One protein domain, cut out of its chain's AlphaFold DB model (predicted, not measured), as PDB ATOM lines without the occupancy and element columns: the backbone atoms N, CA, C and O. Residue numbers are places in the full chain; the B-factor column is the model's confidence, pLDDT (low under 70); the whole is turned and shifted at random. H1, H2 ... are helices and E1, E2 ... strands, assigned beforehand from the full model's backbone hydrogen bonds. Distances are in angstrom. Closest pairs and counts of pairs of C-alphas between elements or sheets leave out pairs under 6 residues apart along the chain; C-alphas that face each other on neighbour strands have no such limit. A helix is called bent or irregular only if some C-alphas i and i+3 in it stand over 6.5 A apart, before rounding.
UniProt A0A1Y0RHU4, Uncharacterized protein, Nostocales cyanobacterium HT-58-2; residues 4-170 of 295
ATOM      1  N   ALA A   4      16.695  42.257 -27.473       59.00
ATOM      2  CA  ALA A   4      15.550  42.848 -28.173       59.00
ATOM      3  C   ALA A   4      14.317  41.940 -28.063       59.00
ATOM      4  O   ALA A   4      14.435  40.725 -28.209       59.00
ATOM      5  N   TYR A   5      13.157  42.555 -27.819       50.09
ATOM      6  CA  TYR A   5      11.859  41.891 -27.660       50.09
ATOM      7  C   TYR A   5      10.910  42.346 -28.763       50.09
ATOM      8  O   TYR A   5      10.926  43.517 -29.118       50.09
ATOM      9  N   PHE A   6      10.079  41.458 -29.293       48.66
ATOM     10  CA  PHE A   6       9.286  41.695 -30.499       48.66
ATOM     11  C   PHE A   6       7.769  41.638 -30.149       48.66
ATOM     12  O   PHE A   6       7.278  40.554 -29.860       48.66
ATOM     13  N   ASP A   7       7.012  42.755 -30.201       31.31
ATOM     14  CA  ASP A   7       5.551  42.866 -29.886       31.31
ATOM     15  C   ASP A   7       4.671  43.534 -31.002       31.31
ATOM     16  O   ASP A   7       4.972  44.665 -31.398       31.31
ATOM     17  N   SER A   8       3.648  42.835 -31.554       35.56
ATOM     18  CA  SER A   8       2.559  43.342 -32.448       35.56
ATOM     19  C   SER A   8       1.482  42.266 -32.811       35.56
ATOM     20  O   SER A   8       1.557  41.128 -32.368       35.56
ATOM     21  N   ALA A   9       0.427  42.591 -33.580       30.48
ATOM     22  CA  ALA A   9      -0.839  41.829 -33.638       30.48
ATOM     23  C   ALA A   9      -0.981  40.754 -34.746       30.48
ATOM     24  O   ALA A   9      -1.014  41.075 -35.930       30.48
ATOM     25  N   GLY A  10      -1.210  39.487 -34.367       32.38
ATOM     26  CA  GLY A  10      -1.718  38.430 -35.264       32.38
ATOM     27  C   GLY A  10      -1.232  37.029 -34.885       32.38
ATOM     28  O   GLY A  10      -0.028  36.819 -34.762       32.38
ATOM     29  N   GLY A  11      -2.151  36.070 -34.690       32.28
ATOM     30  CA  GLY A  11      -1.828  34.795 -34.043       32.28
ATOM     31  C   GLY A  11      -2.394  33.503 -34.643       32.28
ATOM     32  O   GLY A  11      -3.495  33.474 -35.188       32.28
ATOM     33  N   LEU A  12      -1.634  32.413 -34.486       40.94
ATOM     34  CA  LEU A  12      -1.998  31.017 -34.774       40.94
ATOM     35  C   LEU A  12      -2.936  30.432 -33.704       40.94
ATOM     36  O   LEU A  12      -2.966  30.914 -32.577       40.94
ATOM     37  N   VAL A  13      -3.694  29.390 -34.050       36.50
ATOM     38  CA  VAL A  13      -4.502  28.566 -33.129       36.50
ATOM     39  C   VAL A  13      -3.797  27.215 -32.973       36.50
ATOM     40  O   VAL A  13      -3.324  26.663 -33.963       36.50
ATOM     41  N   ALA A  14      -3.687  26.711 -31.741       41.56
ATOM     42  CA  ALA A  14      -2.967  25.483 -31.406       41.56
ATOM     43  C   ALA A  14      -3.938  24.404 -30.895       41.56
ATOM     44  O   ALA A  14      -4.698  24.675 -29.973       41.56
ATOM     45  N   VAL A  15      -3.864  23.180 -31.430       38.31
ATOM     46  CA  VAL A  15      -4.568  21.984 -30.915       38.31
ATOM     47  C   VAL A  15      -3.604  20.795 -30.972       38.31
ATOM     48  O   VAL A  15      -2.870  20.697 -31.945       38.31
ATOM     49  N   GLY A  16      -3.545  19.962 -29.921       46.91
ATOM     50  CA  GLY A  16      -2.784  18.694 -29.869       46.91
ATOM     51  C   GLY A  16      -1.442  18.740 -29.110       46.91
ATOM     52  O   GLY A  16      -0.663  19.679 -29.269       46.91
ATOM     53  N   SER A  17      -1.162  17.782 -28.221       51.12
ATOM     54  CA  SER A  17       0.022  17.794 -27.340       51.12
ATOM     55  C   SER A  17       0.474  16.402 -26.912       51.12
ATOM     56  O   SER A  17      -0.371  15.556 -26.641       51.12
ATOM     57  N   GLN A  18       1.787  16.195 -26.758       59.78
ATOM     58  CA  GLN A  18       2.323  14.982 -26.141       59.78
ATOM     59  C   GLN A  18       2.644  15.257 -24.669       59.78
ATOM     60  O   GLN A  18       3.466  16.118 -24.359       59.78
ATOM     61  N   GLU A  19       1.998  14.533 -23.757       62.56
ATOM     62  CA  GLU A  19       2.339  14.573 -22.335       62.56
ATOM     63  C   GLU A  19       3.479  13.596 -22.048       62.56
ATOM     64  O   GLU A  19       3.432  12.424 -22.422       62.56
ATOM     65  N   SER A  20       4.528  14.078 -21.389       60.72
ATOM     66  CA  SER A  20       5.620  13.240 -20.902       60.72
ATOM     67  C   SER A  20       6.112  13.789 -19.569       60.72
ATOM     68  O   SER A  20       6.447  14.967 -19.485       60.72
ATOM     69  N   ASN A  21       6.153  12.944 -18.532       58.66
ATOM     70  CA  ASN A  21       6.835  13.208 -17.257       58.66
ATOM     71  C   ASN A  21       6.637  14.640 -16.701       58.66
ATOM     72  O   ASN A  21       7.607  15.384 -16.554       58.66
ATOM     73  N   ASN A  22       5.395  15.030 -16.380       78.56
ATOM     74  CA  ASN A  22       5.028  16.359 -15.850       78.56
ATOM     75  C   ASN A  22       5.233  17.562 -16.795       78.56
ATOM     76  O   ASN A  22       5.204  18.706 -16.337       78.56
ATOM     77  N   ALA A  23       5.413  17.349 -18.099       85.19
ATOM     78  CA  ALA A  23       5.478  18.434 -19.070       85.19
ATOM     79  C   ALA A  23       4.617  18.165 -20.310       85.19
ATOM     80  O   ALA A  23       4.496  17.037 -20.794       85.19
ATOM     81  N   LEU A  24       4.051  19.244 -20.844       85.88
ATOM     82  CA  LEU A  24       3.398  19.282 -22.143       85.88
ATOM     83  C   LEU A  24       4.447  19.612 -23.204       85.88
ATOM     84  O   LEU A  24       4.987  20.720 -23.215       85.88
ATOM     85  N   ILE A  25       4.740  18.669 -24.095       87.38
ATOM     86  CA  ILE A  25       5.662  18.896 -25.208       87.38
ATOM     87  C   ILE A  25       4.867  19.375 -26.424       87.38
ATOM     88  O   ILE A  25       3.930  18.710 -26.878       87.38
ATOM     89  N   LYS A  26       5.253  20.533 -26.963       85.50
ATOM     90  CA  LYS A  26       4.674  21.139 -28.173       85.50
ATOM     91  C   LYS A  26       5.776  21.442 -29.180       85.50
ATOM     92  O   LYS A  26       6.888  21.787 -28.783       85.50
ATOM     93  N   ASN A  27       5.461  21.361 -30.471       86.38
ATOM     94  CA  ASN A  27       6.329  21.957 -31.482       86.38
ATOM     95  C   ASN A  27       6.119  23.475 -31.474       86.38
ATOM     96  O   ASN A  27       5.057  23.978 -31.103       86.38
ATOM     97  N   ALA A  28       7.150  24.205 -31.862       89.38
ATOM     98  CA  ALA A  28       7.172  25.651 -31.840       89.38
ATOM     99  C   ALA A  28       7.855  26.173 -33.097       89.38
ATOM    100  O   ALA A  28       8.919  25.686 -33.481       89.38
ATOM    101  N   LEU A  29       7.256  27.194 -33.708       91.06
ATOM    102  CA  LEU A  29       7.914  28.064 -34.674       91.06
ATOM    103  C   LEU A  29       8.390  29.250 -33.855       91.06
ATOM    104  O   LEU A  29       7.571  29.942 -33.260       91.06
ATOM    105  N   ILE A  30       9.701  29.425 -33.746       91.75
ATOM    106  CA  ILE A  30      10.303  30.390 -32.821       91.75
ATOM    107  C   ILE A  30      10.652  31.685 -33.551       91.75
ATOM    108  O   ILE A  30      10.428  32.771 -33.026       91.75
ATOM    109  N   LEU A  31      11.191  31.580 -34.764       92.75
ATOM    110  CA  LEU A  31      11.640  32.720 -35.559       92.75
ATOM    111  C   LEU A  31      11.403  32.444 -37.045       92.75
ATOM    112  O   LEU A  31      11.463  31.296 -37.479       92.75
ATOM    113  N   ILE A  32      11.139  33.496 -37.820       93.12
ATOM    114  CA  ILE A  32      10.878  33.413 -39.261       93.12
ATOM    115  C   ILE A  32      11.709  34.459 -39.991       93.12
ATOM    116  O   ILE A  32      11.925  35.561 -39.484       93.12
ATOM    117  N   GLU A  33      12.128  34.124 -41.201       94.56
ATOM    118  CA  GLU A  33      12.787  35.026 -42.133       94.56
ATOM    119  C   GLU A  33      11.959  36.275 -42.432       94.56
ATOM    120  O   GLU A  33      10.745  36.229 -42.665       94.56
ATOM    121  N   GLY A  34      12.637  37.418 -42.452       93.31
ATOM    122  CA  GLY A  34      12.042  38.680 -42.860       93.31
ATOM    123  C   GLY A  34      12.538  39.875 -42.066       93.31
ATOM    124  O   GLY A  34      13.586  39.855 -41.421       93.31
ATOM    125  N   THR A  35      11.766  40.949 -42.156       91.62
ATOM    126  CA  THR A  35      12.043  42.215 -41.488       91.62
ATOM    127  C   THR A  35      11.007  42.418 -40.397       91.62
ATOM    128  O   THR A  35       9.820  42.523 -40.696       91.62
ATOM    129  N   HIS A  36      11.465  42.485 -39.149       89.06
ATOM    130  CA  HIS A  36      10.610  42.520 -37.963       89.06
ATOM    131  C   HIS A  36      10.938  43.737 -37.110       89.06
ATOM    132  O   HIS A  36      12.094  44.152 -37.018       89.06
ATOM    133  N   LYS A  37       9.927  44.326 -36.479       86.00
ATOM    134  CA  LYS A  37      10.080  45.509 -35.629       86.00
ATOM    135  C   LYS A  37      10.064  45.084 -34.165       86.00
ATOM    136  O   LYS A  37       9.198  44.320 -33.767       86.00
ATOM    137  N   ASP A  38      11.022  45.540 -33.370       83.00
ATOM    138  CA  ASP A  38      11.032  45.260 -31.934       83.00
ATOM    139  C   ASP A  38      10.066  46.183 -31.165       83.00
ATOM    140  O   ASP A  38       9.505  47.136 -31.711       83.00
ATOM    141  N   ASN A  39       9.884  45.926 -29.873       73.19
ATOM    142  CA  ASN A  39       9.015  46.678 -28.969       73.19
ATOM    143  C   ASN A  39       9.469  48.131 -28.731       73.19
ATOM    144  O   ASN A  39       8.703  48.945 -28.226       73.19
ATOM    145  N   LYS A  40      10.710  48.477 -29.099       81.44
ATOM    146  CA  LYS A  40      11.228  49.856 -29.112       81.44
ATOM    147  C   LYS A  40      11.091  50.506 -30.488       81.44
ATOM    148  O   LYS A  40      11.580  51.610 -30.711       81.44
ATOM    149  N   GLY A  41      10.460  49.811 -31.426       82.06
ATOM    150  CA  GLY A  41      10.240  50.249 -32.784       82.06
ATOM    151  C   GLY A  41      11.448  50.150 -33.710       82.06
ATOM    152  O   GLY A  41      11.388  50.666 -34.827       82.06
ATOM    153  N   ARG A  42      12.533  49.492 -33.290       85.44
ATOM    154  CA  ARG A  42      13.719  49.289 -34.127       85.44
ATOM    155  C   ARG A  42      13.447  48.169 -35.116       85.44
ATOM    156  O   ARG A  42      12.931  47.116 -34.749       85.44
ATOM    157  N   VAL A  43      13.800  48.402 -36.371       89.50
ATOM    158  CA  VAL A  43      13.630  47.425 -37.444       89.50
ATOM    159  C   VAL A  43      14.855  46.520 -37.497       89.50
ATOM    160  O   VAL A  43      15.986  46.997 -37.577       89.50
ATOM    161  N   HIS A  44      14.622  45.214 -37.467       88.75
ATOM    162  CA  HIS A  44      15.640  44.173 -37.525       88.75
ATOM    163  C   HIS A  44      15.430  43.323 -38.769       88.75
ATOM    164  O   HIS A  44      14.313  42.906 -39.068       88.75
ATOM    165  N   HIS A  45      16.519  43.043 -39.477       93.00
ATOM    166  CA  HIS A  45      16.497  42.164 -40.637       93.00
ATOM    167  C   HIS A  45      17.051  40.783 -40.269       93.00
ATOM    168  O   HIS A  45      18.152  40.662 -39.717       93.00
ATOM    169  N   PHE A  46      16.269  39.751 -40.575       93.62
ATOM    170  CA  PHE A  46      16.568  38.342 -40.344       93.62
ATOM    171  C   PHE A  46      16.552  37.600 -41.683       93.62
ATOM    172  O   PHE A  46      15.564  36.938 -41.998       93.62
ATOM    173  N   PRO A  47      17.616  37.729 -42.498       95.38
ATOM    174  CA  PRO A  47      17.761  36.913 -43.699       95.38
ATOM    175  C   PRO A  47      17.996  35.443 -43.320       95.38
ATOM    176  O   PRO A  47      18.467  35.161 -42.211       95.38
ATOM    177  N   ALA A  48      17.735  34.517 -44.248       95.56
ATOM    178  CA  ALA A  48      17.924  33.076 -44.051       95.56
ATOM    179  C   ALA A  48      19.271  32.710 -43.391       95.56
ATOM    180  O   ALA A  48      19.304  31.986 -42.397       95.56
ATOM    181  N   GLU A  49      20.381  33.284 -43.865       96.12
ATOM    182  CA  GLU A  49      21.718  33.037 -43.303       96.12
ATOM    183  C   GLU A  49      21.837  33.436 -41.828       96.12
ATOM    184  O   GLU A  49      22.508  32.765 -41.045       96.12
ATOM    185  N   ARG A  50      21.189  34.535 -41.426       95.00
ATOM    186  CA  ARG A  50      21.211  34.986 -40.032       95.00
ATOM    187  C   ARG A  50      20.384  34.064 -39.148       95.00
ATOM    188  O   ARG A  50      20.789  33.795 -38.027       95.00
ATOM    189  N   ILE A  51      19.252  33.568 -39.643       95.31
ATOM    190  CA  ILE A  51      18.442  32.590 -38.906       95.31
ATOM    191  C   ILE A  51      19.221  31.299 -38.696       95.31
ATOM    192  O   ILE A  51      19.228  30.784 -37.580       95.31
ATOM    193  N   GLN A  52      19.937  30.828 -39.719       96.12
ATOM    194  CA  GLN A  52      20.804  29.664 -39.579       96.12
ATOM    195  C   GLN A  52      21.874  29.893 -38.504       96.12
ATOM    196  O   GLN A  52      21.992  29.082 -37.592       96.12
ATOM    197  N   ARG A  53      22.573  31.040 -38.524       96.31
ATOM    198  CA  ARG A  53      23.547  31.388 -37.471       96.31
ATOM    199  C   ARG A  53      22.923  31.451 -36.078       96.31
ATOM    200  O   ARG A  53      23.503  30.927 -35.133       96.31
ATOM    201  N   LEU A  54      21.738  32.053 -35.956       96.19
ATOM    202  CA  LEU A  54      20.987  32.115 -34.701       96.19
ATOM    203  C   LEU A  54      20.708  30.715 -34.160       96.19
ATOM    204  O   LEU A  54      20.908  30.467 -32.971       96.19
ATOM    205  N   VAL A  55      20.274  29.796 -35.021       96.19
ATOM    206  CA  VAL A  55      20.018  28.396 -34.670       96.19
ATOM    207  C   VAL A  55      21.304  27.673 -34.281       96.19
ATOM    208  O   VAL A  55      21.335  27.045 -33.224       96.19
ATOM    209  N   ASP A  56      22.379  27.818 -35.055       96.94
ATOM    210  CA  ASP A  56      23.659  27.154 -34.792       96.94
ATOM    211  C   ASP A  56      24.265  27.607 -33.455       96.94
ATOM    212  O   ASP A  56      24.633  26.777 -32.622       96.94
ATOM    213  N   ASN A  57      24.286  28.918 -33.193       96.88
ATOM    214  CA  ASN A  57      24.783  29.485 -31.937       96.88
ATOM    215  C   ASN A  57      23.908  29.092 -30.739       96.88
ATOM    216  O   ASN A  57      24.420  28.827 -29.648       96.88
ATOM    217  N   SER A  58      22.587  29.030 -30.930       96.62
ATOM    218  CA  SER A  58      21.653  28.582 -29.888       96.62
ATOM    219  C   SER A  58      21.859  27.104 -29.561       96.62
ATOM    220  O   SER A  58      21.933  26.744 -28.390       96.62
ATOM    221  N   ASN A  59      22.039  26.257 -30.576       96.81
ATOM    222  CA  ASN A  59      22.335  24.834 -30.409       96.81
ATOM    223  C   ASN A  59      23.702  24.598 -29.760       96.81
ATOM    224  O   ASN A  59      23.824  23.734 -28.893       96.81
ATOM    225  N   ALA A  60      24.718  25.388 -30.116       96.12
ATOM    226  CA  ALA A  60      26.015  25.347 -29.449       96.12
ATOM    227  C   ALA A  60      25.883  25.702 -27.959       96.12
ATOM    228  O   ALA A  60      26.433  25.003 -27.109       96.12
ATOM    229  N   ALA A  61      25.099  26.731 -27.622       94.00
ATOM    230  CA  ALA A  61      24.826  27.093 -26.232       94.00
ATOM    231  C   ALA A  61      24.078  25.971 -25.483       94.00
ATOM    232  O   ALA A  61      24.507  25.582 -24.393       94.00
ATOM    233  N   LEU A  62      23.031  25.395 -26.086       93.50
ATOM    234  CA  LEU A  62      22.295  24.247 -25.538       93.50
ATOM    235  C   LEU A  62      23.223  23.052 -25.263       93.50
ATOM    236  O   LEU A  62      23.147  22.450 -24.194       93.50
ATOM    237  N   ALA A  63      24.158  22.756 -26.171       94.06
ATOM    238  CA  ALA A  63      25.135  21.678 -26.002       94.06
ATOM    239  C   ALA A  63      26.089  21.901 -24.813       94.06
ATOM    240  O   ALA A  63      26.587  20.937 -24.235       94.06
ATOM    241  N   THR A  64      26.316  23.157 -24.411       94.31
ATOM    242  CA  THR A  64      27.084  23.501 -23.199       94.31
ATOM    243  C   THR A  64      26.247  23.529 -21.913       94.31
ATOM    244  O   THR A  64      26.774  23.842 -20.847       94.31
ATOM    245  N   GLY A  65      24.955  23.195 -21.991       92.38
ATOM    246  CA  GLY A  65      24.029  23.197 -20.857       92.38
ATOM    247  C   GLY A  65      23.354  24.543 -20.592       92.38
ATOM    248  O   GLY A  65      22.715  24.704 -19.554       92.38
ATOM    249  N   VAL A  66      23.481  25.519 -21.500       92.38
ATOM    250  CA  VAL A  66      22.734  26.778 -21.395       92.38
ATOM    251  C   VAL A  66      21.279  26.519 -21.742       92.38
ATOM    252  O   VAL A  66      20.966  26.041 -22.825       92.38
ATOM    253  N   GLU A  67      20.385  26.879 -20.834       91.44
ATOM    254  CA  GLU A  67      18.951  26.747 -21.039       91.44
ATOM    255  C   GLU A  67      18.383  27.935 -21.835       91.44
ATOM    256  O   GLU A  67      18.780  29.080 -21.607       91.44
ATOM    257  N   ILE A  68      17.423  27.672 -22.731       93.56
ATOM    258  CA  ILE A  68      16.588  28.704 -23.366       93.56
ATOM    259  C   ILE A  68      15.193  28.626 -22.723       93.56
ATOM    260  O   ILE A  68      14.416  27.723 -23.059       93.56
ATOM    261  N   PRO A  69      14.864  29.524 -21.779       92.88
ATOM    262  CA  PRO A  69      13.612  29.456 -21.043       92.88
ATOM    263  C   PRO A  69      12.418  29.863 -21.914       92.88
ATOM    264  O   PRO A  69      12.515  30.768 -22.747       92.88
ATOM    265  N   LEU A  70      11.274  29.218 -21.665       91.19
ATOM    266  CA  LEU A  70       9.961  29.654 -22.134       91.19
ATOM    267  C   LEU A  70       9.305  30.497 -21.031       91.19
ATOM    268  O   LEU A  70       9.074  29.996 -19.927       91.19
ATOM    269  N   MET A  71       8.997  31.757 -21.315       88.94
ATOM    270  CA  MET A  71       8.505  32.755 -20.354       88.94
ATOM    271  C   MET A  71       7.027  33.085 -20.594       88.94
ATOM    272  O   MET A  71       6.586  33.056 -21.733       88.94
ATOM    273  N   LEU A  72       6.259  33.415 -19.548       82.50
ATOM    274  CA  LEU A  72       4.831  33.792 -19.653       82.50
ATOM    275  C   LEU A  72       4.604  35.181 -20.291       82.50
ATOM    276  O   LEU A  72       3.474  35.508 -20.625       82.50
ATOM    277  N   ASP A  73       5.646  36.015 -20.391       75.00
ATOM    278  CA  ASP A  73       5.584  37.382 -20.928       75.00
ATOM    279  C   ASP A  73       7.010  37.944 -21.160       75.00
ATOM    280  O   ASP A  73       7.991  37.352 -20.703       75.00
ATOM    281  N   HIS A  74       7.129  39.111 -21.802       63.78
ATOM    282  CA  HIS A  74       8.358  39.906 -21.976       63.78
ATOM    283  C   HIS A  74       8.733  40.774 -20.762       63.78
ATOM    284  O   HIS A  74       9.697  41.548 -20.807       63.78
ATOM    285  N   SER A  75       7.968  40.702 -19.672       58.03
ATOM    286  CA  SER A  75       8.281  41.423 -18.440       58.03
ATOM    287  C   SER A  75       9.705  41.098 -17.972       58.03
ATOM    288  O   SER A  75      10.005  39.970 -17.587       58.03
ATOM    289  N   LYS A  76      10.567  42.126 -17.918       51.00
ATOM    290  CA  LYS A  76      11.948  42.054 -17.395       51.00
ATOM    291  C   LYS A  76      12.033  41.501 -15.968       51.00
ATOM    292  O   LYS A  76      13.118  41.151 -15.503       51.00
ATOM    293  N   ALA A  77      10.911  41.458 -15.253       49.00
ATOM    294  CA  ALA A  77      10.814  40.796 -13.969       49.00
ATOM    295  C   ALA A  77      10.771  39.273 -14.185       49.00
ATOM    296  O   ALA A  77       9.702  38.664 -14.265       49.00
ATOM    297  N   LEU A  78      11.961  38.661 -14.244       49.84
ATOM    298  CA  LEU A  78      12.152  37.206 -14.152       49.84
ATOM    299  C   LEU A  78      11.445  36.633 -12.914       49.84
ATOM    300  O   LEU A  78      10.983  35.495 -12.938       49.84
ATOM    301  N   VAL A  79      11.328  37.441 -11.857       48.22
ATOM    302  CA  VAL A  79      10.706  37.114 -10.576       48.22
ATOM    303  C   VAL A  79       9.449  37.963 -10.394       48.22
ATOM    304  O   VAL A  79       9.502  39.186 -10.476       48.22
ATOM    305  N   SER A  80       8.321  37.307 -10.153       55.44
ATOM    306  CA  SER A  80       7.118  37.919  -9.581       55.44
ATOM    307  C   SER A  80       7.040  37.607  -8.087       55.44
ATOM    308  O   SER A  80       7.775  36.743  -7.607       55.44
ATOM    309  N   ASP A  81       6.087  38.212  -7.381       49.19
ATOM    310  CA  ASP A  81       5.770  37.876  -5.983       49.19
ATOM    311  C   ASP A  81       5.419  36.380  -5.789       49.19
ATOM    312  O   ASP A  81       5.465  35.864  -4.677       49.19
ATOM    313  N   GLN A  82       5.134  35.657  -6.883       51.53
ATOM    314  CA  GLN A  82       4.846  34.219  -6.931       51.53
ATOM    315  C   GLN A  82       5.992  33.364  -7.528       51.53
ATOM    316  O   GLN A  82       5.810  32.182  -7.827       51.53
ATOM    317  N   GLY A  83       7.191  33.931  -7.711       55.81
ATOM    318  CA  GLY A  83       8.388  33.237  -8.209       55.81
ATOM    319  C   GLY A  83       8.688  33.450  -9.700       55.81
ATOM    320  O   GLY A  83       8.219  34.413 -10.316       55.81
ATOM    321  N   LEU A  84       9.520  32.566 -10.276       59.41
ATOM    322  CA  LEU A  84       9.966  32.636 -11.678       59.41
ATOM    323  C   LEU A  84       8.778  32.533 -12.650       59.41
ATOM    324  O   LEU A  84       8.084  31.507 -12.659       59.41
ATOM    325  N   ARG A  85       8.610  33.531 -13.536       75.81
ATOM    326  CA  ARG A  85       7.600  33.566 -14.629       75.81
ATOM    327  C   ARG A  85       7.889  32.580 -15.781       75.81
ATOM    328  O   ARG A  85       7.418  32.755 -16.903       75.81
ATOM    329  N   LYS A  86       8.684  31.546 -15.507       86.69
ATOM    330  CA  LYS A  86       9.071  30.488 -16.440       86.69
ATOM    331  C   LYS A  86       7.906  29.508 -16.611       86.69
ATOM    332  O   LYS A  86       7.518  28.835 -15.655       86.69
ATOM    333  N   LEU A  87       7.377  29.427 -17.828       88.56
ATOM    334  CA  LEU A  87       6.406  28.424 -18.279       88.56
ATOM    335  C   LEU A  87       7.059  27.059 -18.487       88.56
ATOM    336  O   LEU A  87       6.449  26.019 -18.237       88.56
ATOM    337  N   GLY A  88       8.296  27.065 -18.968       91.81
ATOM    338  CA  GLY A  88       8.938  25.881 -19.507       91.81
ATOM    339  C   GLY A  88      10.317  26.187 -20.068       91.81
ATOM    340  O   GLY A  88      10.939  27.176 -19.689       91.81
ATOM    341  N   GLU A  89      10.779  25.358 -20.989       93.62
ATOM    342  CA  GLU A  89      12.060  25.536 -21.676       93.62
ATOM    343  C   GLU A  89      12.025  24.905 -23.066       93.62
ATOM    344  O   GLU A  89      11.205  24.028 -23.351       93.62
ATOM    345  N   VAL A  90      12.925  25.346 -23.939       93.25
ATOM    346  CA  VAL A  90      13.202  24.647 -25.194       93.25
ATOM    347  C   VAL A  90      13.780  23.268 -24.861       93.25
ATOM    348  O   VAL A  90      14.777  23.159 -24.153       93.25
ATOM    349  N   SER A  91      13.131  22.210 -25.345       91.00
ATOM    350  CA  SER A  91      13.420  20.818 -24.981       91.00
ATOM    351  C   SER A  91      14.160  20.033 -26.063       91.00
ATOM    352  O   SER A  91      14.500  18.872 -25.851       91.00
ATOM    353  N   SER A  92      14.371  20.618 -27.243       91.44
ATOM    354  CA  SER A  92      15.172  20.022 -28.314       91.44
ATOM    355  C   SER A  92      16.079  21.053 -28.969       91.44
ATOM    356  O   SER A  92      15.869  22.258 -28.842       91.44
ATOM    357  N   ASN A  93      17.054  20.571 -29.738       92.88
ATOM    358  CA  ASN A  93      17.790  21.435 -30.652       92.88
ATOM    359  C   ASN A  93      16.820  22.141 -31.604       92.88
ATOM    360  O   ASN A  93      15.766  21.600 -31.959       92.88
ATOM    361  N   LEU A  94      17.195  23.350 -31.998       94.25
ATOM    362  CA  LEU A  94      16.503  24.101 -33.021       94.25
ATOM    363  C   LEU A  94      16.887  23.560 -34.401       94.25
ATOM    364  O   LEU A  94      18.049  23.235 -34.650       94.25
ATOM    365  N   GLU A  95      15.920  23.509 -35.307       93.69
ATOM    366  CA  GLU A  95      16.112  23.151 -36.709       93.69
ATOM    367  C   GLU A  95      15.687  24.308 -37.617       93.69
ATOM    368  O   GLU A  95      14.689  24.985 -37.361       93.69
ATOM    369  N   CYS A  96      16.433  24.530 -38.696       93.56
ATOM    370  CA  CYS A  96      16.013  25.420 -39.771       93.56
ATOM    371  C   CYS A  96      15.361  24.596 -40.878       93.56
ATOM    372  O   CYS A  96      15.949  23.630 -41.366       93.56
ATOM    373  N   ARG A  97      14.167  24.991 -41.313       92.12
ATOM    374  CA  ARG A  97      13.519  24.407 -42.494       92.12
ATOM    375  C   ARG A  97      12.610  25.416 -43.175       92.12
ATOM    376  O   ARG A  97      12.143  26.371 -42.556       92.12
ATOM    377  N   ILE A  98      12.370  25.194 -44.462       91.12
ATOM    378  CA  ILE A  98      11.425  25.998 -45.235       91.12
ATOM    379  C   ILE A  98      10.007  25.711 -44.744       91.12
ATOM    380  O   ILE A  98       9.612  24.550 -44.621       91.12
ATOM    381  N   ILE A  99       9.255  26.775 -44.467       88.50
ATOM    382  CA  ILE A  99       7.862  26.696 -44.033       88.50
ATOM    383  C   ILE A  99       7.018  26.190 -45.204       88.50
ATOM    384  O   ILE A  99       6.983  26.799 -46.278       88.50
ATOM    385  N   SER A 100       6.326  25.076 -44.984       84.06
ATOM    386  CA  SER A 100       5.400  24.463 -45.937       84.06
ATOM    387  C   SER A 100       3.955  24.538 -45.435       84.06
ATOM    388  O   SER A 100       3.712  24.880 -44.281       84.06
ATOM    389  N   GLU A 101       2.976  24.218 -46.285       80.31
ATOM    390  CA  GLU A 101       1.548  24.296 -45.919       80.31
ATOM    391  C   GLU A 101       1.197  23.466 -44.678       80.31
ATOM    392  O   GLU A 101       0.432  23.917 -43.832       80.31
ATOM    393  N   ARG A 102       1.827  22.295 -44.511       75.44
ATOM    394  CA  ARG A 102       1.637  21.424 -43.336       75.44
ATOM    395  C   ARG A 102       2.116  22.042 -42.018       75.44
ATOM    396  O   ARG A 102       1.784  21.531 -40.956       75.44
ATOM    397  N   ASP A 103       2.942  23.084 -42.085       74.38
ATOM    398  CA  ASP A 103       3.501  23.760 -40.913       74.38
ATOM    399  C   ASP A 103       2.618  24.929 -40.450       74.38
ATOM    400  O   ASP A 103       2.887  25.530 -39.411       74.38
ATOM    401  N   LEU A 104       1.566  25.259 -41.209       71.00
ATOM    402  CA  LEU A 104       0.674  26.381 -40.949       71.00
ATOM    403  C   LEU A 104      -0.720  25.884 -40.539       71.00
ATOM    404  O   LEU A 104      -1.529  25.556 -41.402       71.00
ATOM    405  N   PRO A 105      -1.077  25.906 -39.244       58.62
ATOM    406  CA  PRO A 105      -2.424  25.536 -38.806       58.62
ATOM    407  C   PRO A 105      -3.509  26.559 -39.192       58.62
ATOM    408  O   PRO A 105      -4.690  26.282 -39.021       58.62
ATOM    409  N   ASN A 106      -3.149  27.743 -39.712       66.50
ATOM    410  CA  ASN A 106      -4.112  28.741 -40.183       66.50
ATOM    411  C   ASN A 106      -3.857  29.110 -41.666       66.50
ATOM    412  O   ASN A 106      -2.817  29.706 -41.981       66.50
ATOM    413  N   PRO A 107      -4.828  28.850 -42.568       64.94
ATOM    414  CA  PRO A 107      -4.735  29.138 -44.003       64.94
ATOM    415  C   PRO A 107      -4.476  30.610 -44.363       64.94
ATOM    416  O   PRO A 107      -3.997  30.897 -45.457       64.94
ATOM    417  N   LYS A 108      -4.754  31.564 -43.464       71.69
ATOM    418  CA  LYS A 108      -4.512  33.001 -43.694       71.69
ATOM    419  C   LYS A 108      -3.019  33.370 -43.702       71.69
ATOM    420  O   LYS A 108      -2.655  34.462 -44.128       71.69
ATOM    421  N   MET A 109      -2.135  32.465 -43.275       75.12
ATOM    422  CA  MET A 109      -0.684  32.692 -43.194       75.12
ATOM    423  C   MET A 109       0.115  32.158 -44.387       75.12
ATOM    424  O   MET A 109       1.329  31.998 -44.297       75.12
ATOM    425  N   ARG A 110      -0.525  31.960 -45.546       83.19
ATOM    426  CA  ARG A 110       0.149  31.519 -46.785       83.19
ATOM    427  C   ARG A 110       1.364  32.364 -47.183       83.19
ATOM    428  O   ARG A 110       2.289  31.841 -47.786       83.19
ATOM    429  N   HIS A 111       1.407  33.638 -46.793       85.75
ATOM    430  CA  HIS A 111       2.549  34.527 -47.032       85.75
ATOM    431  C   HIS A 111       3.847  34.115 -46.300       85.75
ATOM    432  O   HIS A 111       4.904  34.700 -46.547       85.75
ATOM    433  N   LEU A 112       3.778  33.155 -45.371       88.19
ATOM    434  CA  LEU A 112       4.938  32.574 -44.691       88.19
ATOM    435  C   LEU A 112       5.520  31.373 -45.445       88.19
ATOM    436  O   LEU A 112       6.662  31.002 -45.190       88.19
ATOM    437  N   ILE A 113       4.761  30.773 -46.367       89.50
ATOM    438  CA  ILE A 113       5.206  29.613 -47.145       89.50
ATOM    439  C   ILE A 113       6.425  30.003 -47.985       89.50
ATOM    440  O   ILE A 113       6.457  31.069 -48.598       89.50
ATOM    441  N   GLY A 114       7.433  29.132 -48.005       91.88
ATOM    442  CA  GLY A 114       8.679  29.350 -48.743       91.88
ATOM    443  C   GLY A 114       9.749  30.129 -47.974       91.88
ATOM    444  O   GLY A 114      10.900  30.132 -48.400       91.88
ATOM    445  N   LYS A 115       9.413  30.733 -46.827       94.25
ATOM    446  CA  LYS A 115      10.384  31.395 -45.943       94.25
ATOM    447  C   LYS A 115      11.117  30.388 -45.062       94.25
ATOM    448  O   LYS A 115      10.564  29.337 -44.727       94.25
ATOM    449  N   LEU A 116      12.329  30.728 -44.622       94.44
ATOM    450  CA  LEU A 116      13.035  29.934 -43.617       94.44
ATOM    451  C   LEU A 116      12.450  30.176 -42.214       94.44
ATOM    452  O   LEU A 116      12.323  31.319 -41.770       94.44
ATOM    453  N   GLY A 117      12.108  29.100 -41.506       93.62
ATOM    454  CA  GLY A 117      11.665  29.129 -40.113       93.62
ATOM    455  C   GLY A 117      12.619  28.362 -39.197       93.62
ATOM    456  O   GLY A 117      13.163  27.330 -39.591       93.62
ATOM    457  N   ALA A 118      12.796  28.858 -37.972       94.44
ATOM    458  CA  ALA A 118      13.476  28.160 -36.886       94.44
ATOM    459  C   ALA A 118      12.443  27.448 -36.010       94.44
ATOM    460  O   ALA A 118      11.594  28.090 -35.383       94.44
ATOM    461  N   PHE A 119      12.531  26.126 -35.955       92.69
ATOM    462  CA  PHE A 119      11.601  25.267 -35.239       92.69
ATOM    463  C   PHE A 119      12.284  24.582 -34.065       92.69
ATOM    464  O   PHE A 119      13.477  24.303 -34.114       92.69
ATOM    465  N   SER A 120      11.533  24.290 -33.009       92.62
ATOM    466  CA  SER A 120      11.995  23.418 -31.930       92.62
ATOM    467  C   SER A 120      10.814  22.803 -31.185       92.62
ATOM    468  O   SER A 120       9.659  23.136 -31.447       92.62
ATOM    469  N   LYS A 121      11.094  21.911 -30.239       90.62
ATOM    470  CA  LYS A 121      10.138  21.457 -29.235       90.62
ATOM    471  C   LYS A 121      10.319  22.270 -27.966       90.62
ATOM    472  O   LYS A 121      11.444  22.552 -27.553       90.62
ATOM    473  N   VAL A 122       9.210  22.622 -27.332       91.44
ATOM    474  CA  VAL A 122       9.202  23.256 -26.015       91.44
ATOM    475  C   VAL A 122       8.501  22.353 -25.014       91.44
ATOM    476  O   VAL A 122       7.455  21.774 -25.309       91.44
ATOM    477  N   ALA A 123       9.087  22.242 -23.827       91.38
ATOM    478  CA  ALA A 123       8.509  21.558 -22.684       91.38
ATOM    479  C   ALA A 123       7.855  22.583 -21.763       91.38
ATOM    480  O   ALA A 123       8.544  23.371 -21.116       91.38
ATOM    481  N   ILE A 124       6.530  22.555 -21.679       90.50
ATOM    482  CA  ILE A 124       5.738  23.427 -20.811       90.50
ATOM    483  C   ILE A 124       5.444  22.679 -19.514       90.50
ATOM    484  O   ILE A 124       4.849  21.604 -19.528       90.50
ATOM    485  N   LYS A 125       5.861  23.256 -18.389       89.88
ATOM    486  CA  LYS A 125       5.749  22.661 -17.047       89.88
ATOM    487  C   LYS A 125       4.706  23.372 -16.176       89.88
ATOM    488  O   LYS A 125       4.235  22.799 -15.202       89.88
ATOM    489  N   LYS A 126       4.354  24.622 -16.500       87.25
ATOM    490  CA  LYS A 126       3.343  25.435 -15.798       87.25
ATOM    491  C   LYS A 126       2.282  25.935 -16.776       87.25
ATOM    492  O   LYS A 126       2.580  26.068 -17.956       87.25
ATOM    493  N   TYR A 127       1.083  26.240 -16.271       83.50
ATOM    494  CA  TYR A 127      -0.051  26.733 -17.075       83.50
ATOM    495  C   TYR A 127      -0.372  25.812 -18.270       83.50
ATOM    496  O   TYR A 127      -0.674  26.257 -19.375       83.50
ATOM    497  N   VAL A 128      -0.260  24.497 -18.045       83.31
ATOM    498  CA  VAL A 128      -0.486  23.466 -19.069       83.31
ATOM    499  C   VAL A 128      -1.911  23.546 -19.611       83.31
ATOM    500  O   VAL A 128      -2.095  23.465 -20.824       83.31
ATOM    501  N   ASP A 129      -2.896  23.751 -18.736       75.12
ATOM    502  CA  ASP A 129      -4.304  23.842 -19.127       75.12
ATOM    503  C   ASP A 129      -4.573  25.078 -19.992       75.12
ATOM    504  O   ASP A 129      -5.243  24.969 -21.014       75.12
ATOM    505  N   ASP A 130      -3.954  26.221 -19.687       77.38
ATOM    506  CA  ASP A 130      -4.075  27.434 -20.505       77.38
ATOM    507  C   ASP A 130      -3.468  27.253 -21.901       77.38
ATOM    508  O   ASP A 130      -4.016  27.733 -22.895       77.38
ATOM    509  N   VAL A 131      -2.355  26.518 -22.011       79.25
ATOM    510  CA  VAL A 131      -1.787  26.161 -23.320       79.25
ATOM    511  C   VAL A 131      -2.679  25.161 -24.062       79.25
ATOM    512  O   VAL A 131      -2.857  25.285 -25.276       79.25
ATOM    513  N   LYS A 132      -3.249  24.166 -23.372       74.94
ATOM    514  CA  LYS A 132      -4.176  23.190 -23.975       74.94
ATOM    515  C   LYS A 132      -5.448  23.856 -24.492       74.94
ATOM    516  O   LYS A 132      -5.867  23.550 -25.602       74.94
ATOM    517  N   ASN A 133      -5.991  24.797 -23.728       68.69
ATOM    518  CA  ASN A 133      -7.173  25.583 -24.075       68.69
ATOM    519  C   ASN A 133      -6.877  26.672 -25.122       68.69
ATOM    520  O   ASN A 133      -7.774  27.411 -25.517       68.69
ATOM    521  N   GLY A 134      -5.623  26.795 -25.573       70.19
ATOM    522  CA  GLY A 134      -5.227  27.756 -26.597       70.19
ATOM    523  C   GLY A 134      -5.240  29.211 -26.125       70.19
ATOM    524  O   GLY A 134      -5.255  30.109 -26.964       70.19
ATOM    525  N   LEU A 135      -5.213  29.465 -24.813       69.25
ATOM    526  CA  LEU A 135      -5.067  30.811 -24.245       69.25
ATOM    527  C   LEU A 135      -3.625  31.314 -24.399       69.25
ATOM    528  O   LEU A 135      -3.392  32.490 -24.666       69.25
ATOM    529  N   ILE A 136      -2.656  30.400 -24.305       77.19
ATOM    530  CA  ILE A 136      -1.226  30.662 -24.491       77.19
ATOM    531  C   ILE A 136      -0.769  29.937 -25.759       77.19
ATOM    532  O   ILE A 136      -0.647  28.712 -25.775       77.19
ATOM    533  N   LYS A 137      -0.526  30.687 -26.838       76.94
ATOM    534  CA  LYS A 137      -0.234  30.092 -28.154       76.94
ATOM    535  C   LYS A 137       0.850  30.798 -28.956       76.94
ATOM    536  O   LYS A 137       1.579  30.126 -29.674       76.94
ATOM    537  N   LEU A 138       0.971  32.119 -28.855       85.12
ATOM    538  CA  LEU A 138       1.905  32.876 -29.687       85.12
ATOM    539  C   LEU A 138       3.234  33.027 -28.991       85.12
ATOM    540  O   LEU A 138       3.288  33.144 -27.769       85.12
ATOM    541  N   LEU A 139       4.290  33.015 -29.790       87.75
ATOM    542  CA  LEU A 139       5.649  33.078 -29.295       87.75
ATOM    543  C   LEU A 139       6.329  34.330 -29.819       87.75
ATOM    544  O   LEU A 139       6.055  34.801 -30.916       87.75
ATOM    545  N   SER A 140       7.259  34.841 -29.034       88.12
ATOM    546  CA  SER A 140       8.152  35.905 -29.446       88.12
ATOM    547  C   SER A 140       9.555  35.607 -28.923       88.12
ATOM    548  O   SER A 140       9.726  35.389 -27.719       88.12
ATOM    549  N   PRO A 141      10.568  35.529 -29.799       90.56
ATOM    550  CA  PRO A 141      11.927  35.227 -29.385       90.56
ATOM    551  C   PRO A 141      12.615  36.465 -28.800       90.56
ATOM    552  O   PRO A 141      12.608  37.541 -29.397       90.56
ATOM    553  N   GLY A 142      13.292  36.296 -27.668       89.31
ATOM    554  CA  GLY A 142      14.288  37.242 -27.177       89.31
ATOM    555  C   GLY A 142      15.646  36.912 -27.784       89.31
ATOM    556  O   GLY A 142      16.244  35.882 -27.463       89.31
ATOM    557  N   VAL A 143      16.140  37.775 -28.671       89.88
ATOM    558  CA  VAL A 143      17.425  37.570 -29.357       89.88
ATOM    559  C   VAL A 143      18.521  38.364 -28.652       89.88
ATOM    560  O   VAL A 143      18.397  39.575 -28.450       89.88
ATOM    561  N   ASP A 144      19.611  37.680 -28.307       89.44
ATOM    562  CA  ASP A 144      20.866  38.308 -27.906       89.44
ATOM    563  C   ASP A 144      21.593  38.776 -29.169       89.44
ATOM    564  O   ASP A 144      22.125  37.973 -29.936       89.44
ATOM    565  N   ILE A 145      21.584  40.091 -29.399       83.81
ATOM    566  CA  ILE A 145      22.142  40.699 -30.612       83.81
ATOM    567  C   ILE A 145      23.665  40.531 -30.667       83.81
ATOM    568  O   ILE A 145      24.221  40.407 -31.754       83.81
ATOM    569  N   GLN A 146      24.345  40.533 -29.516       84.50
ATOM    570  CA  GLN A 146      25.806  40.427 -29.468       84.50
ATOM    571  C   GLN A 146      26.266  38.989 -29.697       84.50
ATOM    572  O   GLN A 146      27.250  38.765 -30.395       84.50
ATOM    573  N   GLY A 147      25.544  38.028 -29.118       84.00
ATOM    574  CA  GLY A 147      25.812  36.601 -29.287       84.00
ATOM    575  C   GLY A 147      25.196  35.977 -30.543       84.00
ATOM    576  O   GLY A 147      25.442  34.799 -30.779       84.00
ATOM    577  N   ASP A 148      24.380  36.729 -31.296       91.06
ATOM    578  CA  ASP A 148      23.534  36.263 -32.410       91.06
ATOM    579  C   ASP A 148      22.934  34.885 -32.079       91.06
ATOM    580  O   ASP A 148      23.149  33.903 -32.786       91.06
ATOM    581  N   ARG A 149      22.234  34.806 -30.936       93.69
ATOM    582  CA  ARG A 149      21.561  33.592 -30.438       93.69
ATOM    583  C   ARG A 149      20.189  33.908 -29.849       93.69
ATOM    584  O   ARG A 149      19.923  35.034 -29.424       93.69
ATOM    585  N   ILE A 150      19.336  32.897 -29.757       93.56
ATOM    586  CA  ILE A 150      18.052  32.986 -29.062       93.56
ATOM    587  C   ILE A 150      18.324  32.779 -27.573       93.56
ATOM    588  O   ILE A 150      18.815  31.733 -27.154       93.56
ATOM    589  N   ALA A 151      18.067  33.818 -26.783       91.38
ATOM    590  CA  ALA A 151      18.318  33.824 -25.346       91.38
ATOM    591  C   ALA A 151      17.098  33.357 -24.550       91.38
ATOM    592  O   ALA A 151      17.258  32.731 -23.509       91.38
ATOM    593  N   GLU A 152      15.897  33.644 -25.045       91.31
ATOM    594  CA  GLU A 152      14.630  33.242 -24.439       91.31
ATOM    595  C   GLU A 152      13.528  33.153 -25.498       91.31
ATOM    596  O   GLU A 152      13.643  33.706 -26.595       91.31
ATOM    597  N   VAL A 153      12.438  32.474 -25.152       91.12
ATOM    598  CA  VAL A 153      11.188  32.497 -25.913       91.12
ATOM    599  C   VAL A 153      10.086  32.929 -24.958       91.12
ATOM    600  O   VAL A 153       9.915  32.331 -23.902       91.12
ATOM    601  N   SER A 154       9.323  33.953 -25.298       88.81
ATOM    602  CA  SER A 154       8.198  34.404 -24.478       88.81
ATOM    603  C   SER A 154       6.892  34.010 -25.149       88.81
ATOM    604  O   SER A 154       6.730  34.195 -26.353       88.81
ATOM    605  N   ALA A 155       5.956  33.472 -24.379       86.62
ATOM    606  CA  ALA A 155       4.580  33.366 -24.798       86.62
ATOM    607  C   ALA A 155       3.911  34.727 -24.610       86.62
ATOM    608  O   ALA A 155       3.953  35.292 -23.523       86.62
ATOM    609  N   VAL A 156       3.333  35.266 -25.674       79.75
ATOM    610  CA  VAL A 156       2.754  36.612 -25.669       79.75
ATOM    611  C   VAL A 156       1.372  36.590 -26.290       79.75
ATOM    612  O   VAL A 156       1.069  35.748 -27.132       79.75
ATOM    613  N   ALA A 157       0.519  37.530 -25.899       69.44
ATOM    614  CA  ALA A 157      -0.759  37.724 -26.578       69.44
ATOM    615  C   ALA A 157      -0.571  38.334 -27.983       69.44
ATOM    616  O   ALA A 157      -1.387  38.091 -28.871       69.44
ATOM    617  N   PHE A 158       0.520  39.082 -28.193       69.44
ATOM    618  CA  PHE A 158       0.781  39.858 -29.407       69.44
ATOM    619  C   PHE A 158       2.277  39.777 -29.808       69.44
ATOM    620  O   PHE A 158       3.107  40.485 -29.249       69.44
ATOM    621  N   PRO A 159       2.686  38.892 -30.738       68.50
ATOM    622  CA  PRO A 159       4.088  38.772 -31.164       68.50
ATOM    623  C   PRO A 159       4.459  39.753 -32.299       68.50
ATOM    624  O   PRO A 159       3.763  39.825 -33.311       68.50
ATOM    625  N   ALA A 160       5.593  40.477 -32.239       65.00
ATOM    626  CA  ALA A 160       5.958  41.342 -33.392       65.00
ATOM    627  C   ALA A 160       6.440  40.573 -34.606       65.00
ATOM    628  O   ALA A 160       6.435  41.102 -35.717       65.00
ATOM    629  N   ILE A 161       6.879  39.341 -34.405       72.44
ATOM    630  CA  ILE A 161       7.100  38.453 -35.525       72.44
ATOM    631  C   ILE A 161       5.754  37.777 -35.746       72.44
ATOM    632  O   ILE A 161       5.253  37.089 -34.863       72.44
ATOM    633  N   HIS A 162       5.135  38.000 -36.902       76.25
ATOM    634  CA  HIS A 162       3.936  37.254 -37.263       76.25
ATOM    635  C   HIS A 162       4.320  35.825 -37.638       76.25
ATOM    636  O   HIS A 162       5.200  35.622 -38.473       76.25
ATOM    637  N   GLY A 163       3.643  34.845 -37.040       78.69
ATOM    638  CA  GLY A 163       3.802  33.428 -37.372       78.69
ATOM    639  C   GLY A 163       4.470  32.548 -36.309       78.69
ATOM    640  O   GLY A 163       4.103  31.385 -36.240       78.69
ATOM    641  N   PRO A 164       5.399  33.007 -35.454       85.44
ATOM    642  CA  PRO A 164       5.859  32.213 -34.325       85.44
ATOM    643  C   PRO A 164       4.736  31.842 -33.352       85.44
ATOM    644  O   PRO A 164       4.011  32.694 -32.831       85.44
ATOM    645  N   ALA A 165       4.587  30.546 -33.106       85.81
ATOM    646  CA  ALA A 165       3.608  30.004 -32.178       85.81
ATOM    647  C   ALA A 165       3.932  28.565 -31.794       85.81
ATOM    648  O   ALA A 165       4.721  27.875 -32.445       85.81
ATOM    649  N   LEU A 166       3.236  28.108 -30.761       83.44
ATOM    650  CA  LEU A 166       3.068  26.704 -30.439       83.44
ATOM    651  C   LEU A 166       2.125  26.072 -31.460       83.44
ATOM    652  O   LEU A 166       1.027  26.571 -31.696       83.44
ATOM    653  N   PHE A 167       2.529  24.950 -32.037       74.88
ATOM    654  CA  PHE A 167       1.673  24.159 -32.905       74.88
ATOM    655  C   PHE A 167       1.890  22.669 -32.645       74.88
ATOM    656  O   PHE A 167       2.921  22.231 -32.130       74.88
ATOM    657  N   SER A 168       0.886  21.870 -32.973       59.38
ATOM    658  CA  SER A 168       1.014  20.419 -32.962       59.38
ATOM    659  C   SER A 168       1.275  19.944 -34.377       59.38
ATOM    660  O   SER A 168       0.576  20.343 -35.302       59.38
ATOM    661  N   LEU A 169       2.264  19.073 -34.547       51.69
ATOM    662  CA  LEU A 169       2.253  18.135 -35.667       51.69
ATOM    663  C   LEU A 169       1.797  16.811 -35.070       51.69
ATOM    664  O   LEU A 169       2.625  15.972 -34.715       51.69
ATOM    665  N   ASN A 170       0.490  16.643 -34.880       49.12
ATOM    666  CA  ASN A 170      -0.045  15.370 -34.421       49.12
ATOM    667  C   ASN A 170      -0.206  14.454 -35.637       49.12
ATOM    668  O   ASN A 170      -1.203  14.495 -36.347       49.12
TER     669      ASN A 170
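AT A GLANCE: This is residues 4 to 170 of the 295 residues of an uncharacterized protein of Nostocales cyanobacterium HT-58-2 (UniProt A0A1Y0RHU4). One large, strongly twisted sheet folds back on itself: the long pair E2 and E8 makes one side, the hairpin E9 and E10 crosses over E2 on the other, and E5 and E6 join the two. Helix H1 packs on E10, E8 and E7, and the small hairpin E3 and E4 lies beyond the end of E2. The 167 printed residues hold, in order, E1 E2 E3 E4 H1 E5 E6 E7 H2 E8 H3 E9 E10 E11. The class is mixed, helices and strands; the large sheet is branched, antiparallel but for E5 and E10. The whole is compact, with a radius of gyration of the C-alphas of 14.6 A, and rounded, with spans of 37 by 35 by 31 A.

IN THESE COORDINATES: Start at C-alpha 4, at (15.550, 42.848, -28.173); residues 4 to 17 hold no named element. Then come E1, residues 18 to 20, and E2, residues 23 to 32, which runs 25.7 A from C-alpha 23 at (5.478, 18.434, -19.070). Next are E3, residues 34 to 37, E4, residues 43 to 46, and H1, residues 48 to 63, 22.5 A long. Read on to E5, residues 69 to 71, E6, residues 86 to 90, E7, residues 95 to 98, and H2, residues 107 to 112, irregular, with C-alphas 108 and 111 8.0 A apart. E8, residues 116 to 124, is 24.8 A long; H3 is residues 128 to 132. E9, residues 138 to 144, and E10, residues 149 to 156, measure 19.8 A and 19.6 A. E11, residues 165 to 167, ends at C-alpha 167, (1.673, 24.159, -32.905).

HOW THE PARTS SIT: Look first at E2 and E8, antiparallel, with N 28 and O 120 2.8 A apart. E1, with N 20 and O 23 3.0 A apart, and E11, with N 29 and O 165 2.9 A apart, lie on one side of E2, E8 on the other side. Beside E8, E6 pairs through N 123 and O 89, 2.8 A, and E7 through N 95 and O 119, 2.8 A. E5 pairs with E6, N 70 and O 88 at 2.9 A, and is parallel to E10, N 71 and O 153 at 2.8 A. In the hairpin E9 and E10, N 140 and O 154 are 2.8 A apart. Between E9 and E2, 7 pairs of C-alphas are within 8 A, the closest being those of Pro 141 and Ile 30, 6.2 A apart. In the hairpin E3 and E4, find N 36 and O 44 2.9 A apart. H1 is on the branched sheet, its C-alpha 54 4.5 A from that of Arg 149 in E10, the closest pair; H3 is on the opposite face, and H2 is not on the sheet. Every O i to N i+4 pair is within hydrogen-bond range in H1 and H3; H2 has 0 of 2, and 1 of 3 O i to N i+3 pairs.

THE WHOLE: The C-alphas of Asp 81 and Gly 114 are the two farthest apart, 43.7 A. The printed part has no cut. The link from E5 to E6, 14 residues, is long. Mean pLDDT of the printed part is 79.3, and 41 residues are under 70, among them 4 to 21 and 74 to 84.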